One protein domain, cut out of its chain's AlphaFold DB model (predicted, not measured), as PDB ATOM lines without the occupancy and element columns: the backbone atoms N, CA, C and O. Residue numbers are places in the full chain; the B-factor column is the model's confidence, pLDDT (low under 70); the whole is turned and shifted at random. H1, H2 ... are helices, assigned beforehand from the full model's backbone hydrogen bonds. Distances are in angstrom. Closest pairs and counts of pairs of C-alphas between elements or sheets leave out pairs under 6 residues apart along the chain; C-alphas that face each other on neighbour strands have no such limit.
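What this domain is: This is residues 714 to 782 of the 1274 residues of an uncharacterized protein of Verticillium longisporum (UniProt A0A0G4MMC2). One very long, straight helix, H1, makes the length of this domain, and after its last residue, Ala 756, the backbone turns through the short H2 and folds back as a second, shorter helix, H3, which runs beside the last part of H1. The shape is a lopsided, loose helical hook: residues 714 to 743 of H1 stick out as a free arm, while the body is the rest of H1 with H2 and H3. The printed part has 69 residues, with three named helices in the order H1, H2, H3 and no named strand; the class is all helix. The whole is extended, with a radius of gyration of the C-alphas of 20.4 A, and its C-alphas span 68 by 20 by 13 A.

How they stand to each other: H1, residues 714 to 756, touches no helix, and its residues 714 to 743 stand free. A tight link of 2 residues joins it to H2, residues 759 to 762. H1 and H2 are close but not clearly touching, and their closest C-alphas, those of Ala 754 and Leu 760, are 6.5 A apart. A tight link of 1 residue joins H2 to H3, residues 764 to 782. H2 and H3 touch only at the corner by their link; their closest C-alphas are those of Leu 760 and Gly 767, 4.5 A apart, and H3 touches H2 with residues 766 to 767 alone. H1 and H3 run opposite ways at a shallow tilt of 27 degrees. They are close but not clearly touching, with 1 pair of C-alphas within 8 A, those of Tyr 751 and Leu 770 at 7.6 A. In H1 and H3 every pair of O i and N i+4 is within hydrogen-bond range, while H2, with 4 residues, is too short for such a pair.

Where its parts are: H1 begins at C-alpha 714 at (26.219, 52.366, 6.581) and ends at C-alpha 756 at (3.487, 31.201, -46.891), 61.8 A from first to last C-alpha. H2 runs from Leu 759 to Ser 762 and measures 5.1 A. H3 runs from Pro 764 to Arg 782, 26.6 A from first to last C-alpha, and ends with C-alpha 782 at (-4.798, 38.758, -23.156).

The domain as a whole: The outline is a rod, and the two C-alphas farthest apart, those of Ala 714 and Ser 762, are 68.5 A apart. Without the residues that stand free, the body has 39 residues and spans 30 by 18 by 9 A. The printed part has no cut, and neither link is long. The mean pLDDT of the printed part is 83.5, and residue 782 is the one printed residue under 70.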
ATOM      1  N   ALA A 714      26.952  53.630   6.545       72.00
ATOM      2  CA  ALA A 714      26.219  52.366   6.581       72.00
ATOM      3  C   ALA A 714      24.791  52.506   6.026       72.00
ATOM      4  O   ALA A 714      24.344  51.647   5.273       72.00
ATOM      5  N   GLN A 715      24.093  53.604   6.332       76.06
ATOM      6  CA  GLN A 715      22.771  53.899   5.771       76.06
ATOM      7  C   GLN A 715      22.834  54.202   4.269       76.06
ATOM      8  O   GLN A 715      21.983  53.715   3.529       76.06
ATOM      9  N   ARG A 716      23.851  54.939   3.795       77.75
ATOM     10  CA  ARG A 716      24.080  55.165   2.358       77.75
ATOM     11  C   ARG A 716      24.420  53.861   1.635       77.75
ATOM     12  O   ARG A 716      23.890  53.631   0.561       77.75
ATOM     13  N   ALA A 717      25.231  52.990   2.236       73.31
ATOM     14  CA  ALA A 717      25.543  51.670   1.686       73.31
ATOM     15  C   ALA A 717      24.334  50.716   1.698       73.31
ATOM     16  O   ALA A 717      24.185  49.923   0.778       73.31
ATOM     17  N   TYR A 718      23.458  50.786   2.706       79.25
ATOM     18  CA  TYR A 718      22.214  50.009   2.732       79.25
ATOM     19  C   TYR A 718      21.217  50.490   1.670       79.25
ATOM     20  O   TYR A 718      20.664  49.669   0.947       79.25
ATOM     21  N   ARG A 719      21.033  51.812   1.538       85.94
ATOM     22  CA  ARG A 719      20.216  52.413   0.475       85.94
ATOM     23  C   ARG A 719      20.739  52.042  -0.906       85.94
ATOM     24  O   ARG A 719      20.003  51.423  -1.653       85.94
ATOM     25  N   ASN A 720      22.030  52.253  -1.156       85.69
ATOM     26  CA  ASN A 720      22.681  51.859  -2.402       85.69
ATOM     27  C   ASN A 720      22.521  50.361  -2.707       85.69
ATOM     28  O   ASN A 720      22.212  50.025  -3.836       85.69
ATOM     29  N   ARG A 721      22.633  49.464  -1.715       84.50
ATOM     30  CA  ARG A 721      22.347  48.029  -1.917       84.50
ATOM     31  C   ARG A 721      20.884  47.736  -2.243       84.50
ATOM     32  O   ARG A 721      20.629  46.827  -3.024       84.50
ATOM     33  N   LYS A 722      19.931  48.458  -1.639       93.00
ATOM     34  CA  LYS A 722      18.503  48.330  -1.970       93.00
ATOM     35  C   LYS A 722      18.231  48.858  -3.382       93.00
ATOM     36  O   LYS A 722      17.546  48.188  -4.137       93.00
ATOM     37  N   GLU A 723      18.796  50.010  -3.728       91.12
ATOM     38  CA  GLU A 723      18.726  50.633  -5.054       91.12
ATOM     39  C   GLU A 723      19.309  49.694  -6.123       91.12
ATOM     40  O   GLU A 723      18.614  49.385  -7.081       91.12
ATOM     41  N   THR A 724      20.503  49.121  -5.916       88.81
ATOM     42  CA  THR A 724      21.072  48.138  -6.857       88.81
ATOM     43  C   THR A 724      20.269  46.842  -6.924       88.81
ATOM     44  O   THR A 724      20.185  46.258  -7.993       88.81
ATOM     45  N   ALA A 725      19.687  46.375  -5.811       82.62
ATOM     46  CA  ALA A 725      18.865  45.161  -5.808       82.62
ATOM     47  C   ALA A 725      17.549  45.363  -6.578       82.62
ATOM     48  O   ALA A 725      17.136  44.480  -7.325       82.62
ATOM     49  N   ILE A 726      16.931  46.539  -6.430       89.44
ATOM     50  CA  ILE A 726      15.774  46.962  -7.222       89.44
ATOM     51  C   ILE A 726      16.168  47.046  -8.700       89.44
ATOM     52  O   ILE A 726      15.571  46.340  -9.498       89.44
ATOM     53  N   GLN A 727      17.254  47.744  -9.044       92.19
ATOM     54  CA  GLN A 727      17.749  47.845 -10.425       92.19
ATOM     55  C   GLN A 727      18.081  46.485 -11.059       92.19
ATOM     56  O   GLN A 727      17.857  46.294 -12.252       92.19
ATOM     57  N   THR A 728      18.591  45.510 -10.294       90.31
ATOM     58  CA  THR A 728      18.793  44.147 -10.814       90.31
ATOM     59  C   THR A 728      17.486  43.391 -11.033       90.31
ATOM     60  O   THR A 728      17.409  42.632 -11.990       90.31
ATOM     61  N   LEU A 729      16.466  43.603 -10.194       85.12
ATOM     62  CA  LEU A 729      15.145  42.986 -10.364       85.12
ATOM     63  C   LEU A 729      14.373  43.636 -11.520       85.12
ATOM     64  O   LEU A 729      13.805  42.924 -12.338       85.12
ATOM     65  N   GLU A 730      14.419  44.964 -11.636       92.31
ATOM     66  CA  GLU A 730      13.890  45.729 -12.771       92.31
ATOM     67  C   GLU A 730      14.538  45.257 -14.079       92.31
ATOM     68  O   GLU A 730      13.825  44.901 -15.014       92.31
ATOM     69  N   LYS A 731      15.878  45.130 -14.123       93.75
ATOM     70  CA  LYS A 731      16.567  44.555 -15.290       93.75
ATOM     71  C   LYS A 731      16.133  43.112 -15.559       93.75
ATOM     72  O   LYS A 731      15.928  42.771 -16.713       93.75
ATOM     73  N   GLN A 732      16.003  42.262 -14.539       87.94
ATOM     74  CA  GLN A 732      15.583  40.868 -14.733       87.94
ATOM     75  C   GLN A 732      14.155  40.757 -15.275       87.94
ATOM     76  O   GLN A 732      13.913  39.926 -16.142       87.94
ATOM     77  N   VAL A 733      13.226  41.602 -14.819       93.38
ATOM     78  CA  VAL A 733      11.869  41.672 -15.378       93.38
ATOM     79  C   VAL A 733      11.907  42.139 -16.834       93.38
ATOM     80  O   VAL A 733      11.238  41.543 -17.671       93.38
ATOM     81  N   GLU A 734      12.721  43.142 -17.162       92.31
ATOM     82  CA  GLU A 734      12.843  43.637 -18.537       92.31
ATOM     83  C   GLU A 734      13.512  42.617 -19.476       92.31
ATOM     84  O   GLU A 734      13.049  42.396 -20.589       92.31
ATOM     85  N   GLU A 735      14.541  41.911 -19.003       90.81
ATOM     86  CA  GLU A 735      15.202  40.813 -19.720       90.81
ATOM     87  C   GLU A 735      14.238  39.631 -19.946       90.81
ATOM     88  O   GLU A 735      14.225  39.036 -21.021       90.81
ATOM     89  N   LEU A 736      13.366  39.327 -18.976       87.19
ATOM     90  CA  LEU A 736      12.313  38.318 -19.128       87.19
ATOM     91  C   LEU A 736      11.223  38.744 -20.123       87.19
ATOM     92  O   LEU A 736      10.815  37.915 -20.937       87.19
ATOM     93  N   LYS A 737      10.790  40.015 -20.122       86.69
ATOM     94  CA  LYS A 737       9.878  40.542 -21.154       86.69
ATOM     95  C   LYS A 737      10.505  40.447 -22.540       86.69
ATOM     96  O   LYS A 737       9.900  39.861 -23.427       86.69
ATOM     97  N   GLN A 738      11.736  40.933 -22.703       91.00
ATOM     98  CA  GLN A 738      12.440  40.920 -23.985       91.00
ATOM     99  C   GLN A 738      12.645  39.489 -24.515       91.00
ATOM    100  O   GLN A 738      12.589  39.257 -25.723       91.00
ATOM    101  N   ASN A 739      12.860  38.512 -23.630       87.31
ATOM    102  CA  ASN A 739      12.922  37.098 -24.003       87.31
ATOM    103  C   ASN A 739      11.544  36.539 -24.409       87.31
ATOM    104  O   ASN A 739      11.464  35.767 -25.363       87.31
ATOM    105  N   ASN A 740      10.459  36.947 -23.744       85.19
ATOM    106  CA  ASN A 740       9.093  36.557 -24.109       85.19
ATOM    107  C   ASN A 740       8.643  37.192 -25.439       85.19
ATOM    108  O   ASN A 740       8.051  36.524 -26.285       85.19
ATOM    109  N   GLU A 741       9.013  38.449 -25.689       86.44
ATOM    110  CA  GLU A 741       8.834  39.124 -26.978       86.44
ATOM    111  C   GLU A 741       9.637  38.433 -28.088       86.44
ATOM    112  O   GLU A 741       9.107  38.199 -29.171       86.44
ATOM    113  N   GLN A 742      10.892  38.042 -27.838       86.88
ATOM    114  CA  GLN A 742      11.682  37.263 -28.800       86.88
ATOM    115  C   GLN A 742      11.056  35.894 -29.092       86.88
ATOM    116  O   GLN A 742      11.016  35.488 -30.253       86.88
ATOM    117  N   MET A 743      10.528  35.207 -28.075       82.25
ATOM    118  CA  MET A 743       9.825  33.930 -28.235       82.25
ATOM    119  C   MET A 743       8.540  34.095 -29.059       82.25
ATOM    120  O   MET A 743       8.334  33.356 -30.020       82.25
ATOM    121  N   SER A 744       7.741  35.120 -28.754       83.06
ATOM    122  CA  SER A 744       6.552  35.515 -29.523       83.06
ATOM    123  C   SER A 744       6.894  35.789 -30.992       83.06
ATOM    124  O   SER A 744       6.272  35.238 -31.894       83.06
ATOM    125  N   ASN A 745       7.934  36.589 -31.249       86.38
ATOM    126  CA  ASN A 745       8.392  36.914 -32.602       86.38
ATOM    127  C   ASN A 745       8.945  35.690 -33.353       86.38
ATOM    128  O   ASN A 745       8.778  35.591 -34.567       86.38
ATOM    129  N   ALA A 746       9.604  34.755 -32.664       86.94
ATOM    130  CA  ALA A 746      10.072  33.508 -33.265       86.94
ATOM    131  C   ALA A 746       8.903  32.578 -33.632       86.94
ATOM    132  O   ALA A 746       8.913  31.998 -34.716       86.94
ATOM    133  N   PHE A 747       7.879  32.488 -32.774       87.38
ATOM    134  CA  PHE A 747       6.652  31.742 -33.058       87.38
ATOM    135  C   PHE A 747       5.882  32.342 -34.241       87.38
ATOM    136  O   PHE A 747       5.565  31.616 -35.178       87.38
ATOM    137  N   MET A 748       5.664  33.663 -34.261       85.38
ATOM    138  CA  MET A 748       4.980  34.328 -35.380       85.38
ATOM    139  C   MET A 748       5.727  34.135 -36.706       85.38
ATOM    140  O   MET A 748       5.104  33.792 -37.697       85.38
ATOM    141  N   ARG A 749       7.066  34.215 -36.731       88.12
ATOM    142  CA  ARG A 749       7.847  33.914 -37.949       88.12
ATOM    143  C   ARG A 749       7.694  32.470 -38.432       88.12
ATOM    144  O   ARG A 749       7.712  32.238 -39.637       88.12
ATOM    145  N   LEU A 750       7.571  31.506 -37.517       84.00
ATOM    146  CA  LEU A 750       7.312  30.106 -37.865       84.00
ATOM    147  C   LEU A 750       5.881  29.917 -38.391       84.00
ATOM    148  O   LEU A 750       5.676  29.160 -39.339       84.00
ATOM    149  N   TYR A 751       4.913  30.633 -37.814       85.25
ATOM    150  CA  TYR A 751       3.529  30.679 -38.282       85.25
ATOM    151  C   TYR A 751       3.438  31.281 -39.693       85.25
ATOM    152  O   TYR A 751       2.921  30.633 -40.598       85.25
ATOM    153  N   ASP A 752       4.016  32.464 -39.905       87.56
ATOM    154  CA  ASP A 752       4.037  33.165 -41.193       87.56
ATOM    155  C   ASP A 752       4.736  32.328 -42.278       87.56
ATOM    156  O   ASP A 752       4.252  32.258 -43.406       87.56
ATOM    157  N   TYR A 753       5.829  31.632 -41.932       87.56
ATOM    158  CA  TYR A 753       6.474  30.662 -42.823       87.56
ATOM    159  C   TYR A 753       5.521  29.512 -43.187       87.56
ATOM    160  O   TYR A 753       5.350  29.206 -44.363       87.56
ATOM    161  N   ALA A 754       4.860  28.894 -42.201       83.62
ATOM    162  CA  ALA A 754       3.942  27.777 -42.435       83.62
ATOM    163  C   ALA A 754       2.688  28.167 -43.242       83.62
ATOM    164  O   ALA A 754       2.143  27.331 -43.964       83.62
ATOM    165  N   VAL A 755       2.245  29.427 -43.145       83.81
ATOM    166  CA  VAL A 755       1.214  30.010 -44.016       83.81
ATOM    167  C   VAL A 755       1.755  30.204 -45.437       83.81
ATOM    168  O   VAL A 755       1.122  29.763 -46.393       83.81
ATOM    169  N   ALA A 756       2.920  30.843 -45.588       83.81
ATOM    170  CA  ALA A 756       3.487  31.201 -46.891       83.81
ATOM    171  C   ALA A 756       3.922  29.989 -47.737       83.81
ATOM    172  O   ALA A 756       3.820  30.034 -48.959       83.81
ATOM    173  N   ASP A 757       4.370  28.909 -47.092       82.44
ATOM    174  CA  ASP A 757       4.786  27.642 -47.719       82.44
ATOM    175  C   ASP A 757       3.589  26.684 -47.960       82.44
ATOM    176  O   ASP A 757       3.764  25.511 -48.287       82.44
ATOM    177  N   GLY A 758       2.346  27.146 -47.746       80.25
ATOM    178  CA  GLY A 758       1.110  26.383 -47.988       80.25
ATOM    179  C   GLY A 758       0.883  25.174 -47.065       80.25
ATOM    180  O   GLY A 758      -0.079  24.424 -47.245       80.25
ATOM    181  N   LEU A 759       1.734  24.973 -46.053       77.69
ATOM    182  CA  LEU A 759       1.755  23.768 -45.213       77.69
ATOM    183  C   LEU A 759       0.446  23.534 -44.440       77.69
ATOM    184  O   LEU A 759       0.094  22.395 -44.138       77.69
ATOM    185  N   LEU A 760      -0.299  24.601 -44.139       73.69
ATOM    186  CA  LEU A 760      -1.597  24.512 -43.455       73.69
ATOM    187  C   LEU A 760      -2.720  23.953 -44.346       73.69
ATOM    188  O   LEU A 760      -3.707  23.445 -43.817       73.69
ATOM    189  N   GLU A 761      -2.580  24.054 -45.671       75.62
ATOM    190  CA  GLU A 761      -3.527  23.496 -46.644       75.62
ATOM    191  C   GLU A 761      -3.155  22.054 -47.014       75.62
ATOM    192  O   GLU A 761      -4.039  21.215 -47.184       75.62
ATOM    193  N   SER A 762      -1.855  21.733 -47.068       77.00
ATOM    194  CA  SER A 762      -1.379  20.371 -47.347       77.00
ATOM    195  C   SER A 762      -1.550  19.401 -46.170       77.00
ATOM    196  O   SER A 762      -1.715  18.201 -46.390       77.00
ATOM    197  N   LEU A 763      -1.527  19.896 -44.924       81.81
ATOM    198  CA  LEU A 763      -1.614  19.088 -43.702       81.81
ATOM    199  C   LEU A 763      -2.642  19.679 -42.710       81.81
ATOM    200  O   LEU A 763      -2.268  20.407 -41.783       81.81
ATOM    201  N   PRO A 764      -3.943  19.341 -42.830       78.50
ATOM    202  CA  PRO A 764      -5.003  19.970 -42.036       78.50
ATOM    203  C   PRO A 764      -4.876  19.732 -40.522       78.50
ATOM    204  O   PRO A 764      -5.224  20.616 -39.739       78.50
ATOM    205  N   GLU A 765      -4.331  18.593 -40.083       80.12
ATOM    206  CA  GLU A 765      -4.079  18.329 -38.655       80.12
ATOM    207  C   GLU A 765      -2.922  19.166 -38.090       80.12
ATOM    208  O   GLU A 765      -2.998  19.647 -36.959       80.12
ATOM    209  N   PHE A 766      -1.885  19.442 -38.891       83.44
ATOM    210  CA  PHE A 766      -0.849  20.404 -38.507       83.44
ATOM    211  C   PHE A 766      -1.441  21.819 -38.407       83.44
ATOM    212  O   PHE A 766      -1.195  22.523 -37.428       83.44
ATOM    213  N   GLY A 767      -2.309  22.198 -39.353       78.19
ATOM    214  CA  GLY A 767      -3.060  23.455 -39.306       78.19
ATOM    215  C   GLY A 767      -3.960  23.597 -38.072       78.19
ATOM    216  O   GLY A 767      -4.003  24.670 -37.467       78.19
ATOM    217  N   ARG A 768      -4.633  22.519 -37.647       80.75
ATOM    218  CA  ARG A 768      -5.419  22.465 -36.400       80.75
ATOM    219  C   ARG A 768      -4.538  22.689 -35.170       80.75
ATOM    220  O   ARG A 768      -4.829  23.577 -34.369       80.75
ATOM    221  N   GLN A 769      -3.430  21.956 -35.058       83.31
ATOM    222  CA  GLN A 769      -2.517  22.058 -33.916       83.31
ATOM    223  C   GLN A 769      -1.823  23.431 -33.832       83.31
ATOM    224  O   GLN A 769      -1.641  23.978 -32.739       83.31
ATOM    225  N   LEU A 770      -1.480  24.032 -34.977       83.88
ATOM    226  CA  LEU A 770      -0.881  25.367 -35.028       83.88
ATOM    227  C   LEU A 770      -1.888  26.469 -34.647       83.88
ATOM    228  O   LEU A 770      -1.526  27.424 -33.959       83.88
ATOM    229  N   ARG A 771      -3.170  26.326 -35.014       79.00
ATOM    230  CA  ARG A 771      -4.232  27.247 -34.566       79.00
ATOM    231  C   ARG A 771      -4.479  27.140 -33.061       79.00
ATOM    232  O   ARG A 771      -4.419  28.160 -32.388       79.00
ATOM    233  N   ALA A 772      -4.622  25.931 -32.516       82.69
ATOM    234  CA  ALA A 772      -4.824  25.724 -31.075       82.69
ATOM    235  C   ALA A 772      -3.662  26.272 -30.215       82.69
ATOM    236  O   ALA A 772      -3.876  26.879 -29.162       82.69
ATOM    237  N   THR A 773      -2.416  26.121 -30.678       83.44
ATOM    238  CA  THR A 773      -1.247  26.725 -30.008       83.44
ATOM    239  C   THR A 773      -1.219  28.250 -30.144       83.44
ATOM    240  O   THR A 773      -0.914  28.929 -29.164       83.44
ATOM    241  N   THR A 774      -1.625  28.808 -31.289       82.81
ATOM    242  CA  THR A 774      -1.770  30.266 -31.485       82.81
ATOM    243  C   THR A 774      -2.862  30.861 -30.588       82.81
ATOM    244  O   THR A 774      -2.639  31.882 -29.941       82.81
ATOM    245  N   GLU A 775      -4.021  30.209 -30.476       81.56
ATOM    246  CA  GLU A 775      -5.118  30.602 -29.578       81.56
ATOM    247  C   GLU A 775      -4.681  30.579 -28.108       81.56
ATOM    248  O   GLU A 775      -4.936  31.534 -27.373       81.56
ATOM    249  N   THR A 776      -3.936  29.545 -27.703       82.38
ATOM    250  CA  THR A 776      -3.330  29.456 -26.364       82.38
ATOM    251  C   THR A 776      -2.376  30.628 -26.108       82.38
ATOM    252  O   THR A 776      -2.438  31.266 -25.055       82.38
ATOM    253  N   PHE A 777      -1.526  30.970 -27.083       79.69
ATOM    254  CA  PHE A 777      -0.586  32.089 -26.971       79.69
ATOM    255  C   PHE A 777      -1.311  33.444 -26.868       79.69
ATOM    256  O   PHE A 777      -0.943  34.291 -26.051       79.69
ATOM    257  N   LEU A 778      -2.392  33.631 -27.631       75.19
ATOM    258  CA  LEU A 778      -3.241  34.825 -27.566       75.19
ATOM    259  C   LEU A 778      -4.025  34.925 -26.247       75.19
ATOM    260  O   LEU A 778      -4.211  36.032 -25.745       75.19
ATOM    261  N   ALA A 779      -4.452  33.807 -25.652       76.31
ATOM    262  CA  ALA A 779      -5.090  33.793 -24.333       76.31
ATOM    263  C   ALA A 779      -4.107  34.187 -23.211       76.31
ATOM    264  O   ALA A 779      -4.453  34.975 -22.326       76.31
ATOM    265  N   ILE A 780      -2.858  33.713 -23.281       79.12
ATOM    266  CA  ILE A 780      -1.774  34.118 -22.367       79.12
ATOM    267  C   ILE A 780      -1.449  35.614 -22.540       79.12
ATOM    268  O   ILE A 780      -1.297  36.335 -21.555       79.12
ATOM    269  N   ALA A 781      -1.414  36.115 -23.779       71.06
ATOM    270  CA  ALA A 781      -1.214  37.540 -24.044       71.06
ATOM    271  C   ALA A 781      -2.354  38.409 -23.472       71.06
ATOM    272  O   ALA A 781      -2.079  39.398 -22.791       71.06
ATOM    273  N   ARG A 782      -3.624  38.026 -23.679       68.38
ATOM    274  CA  ARG A 782      -4.798  38.758 -23.156       68.38
ATOM    275  C   ARG A 782      -4.831  38.788 -21.630       68.38
ATOM    276  O   ARG A 782      -4.879  39.877 -21.064       68.38
TER     277      ARG A 782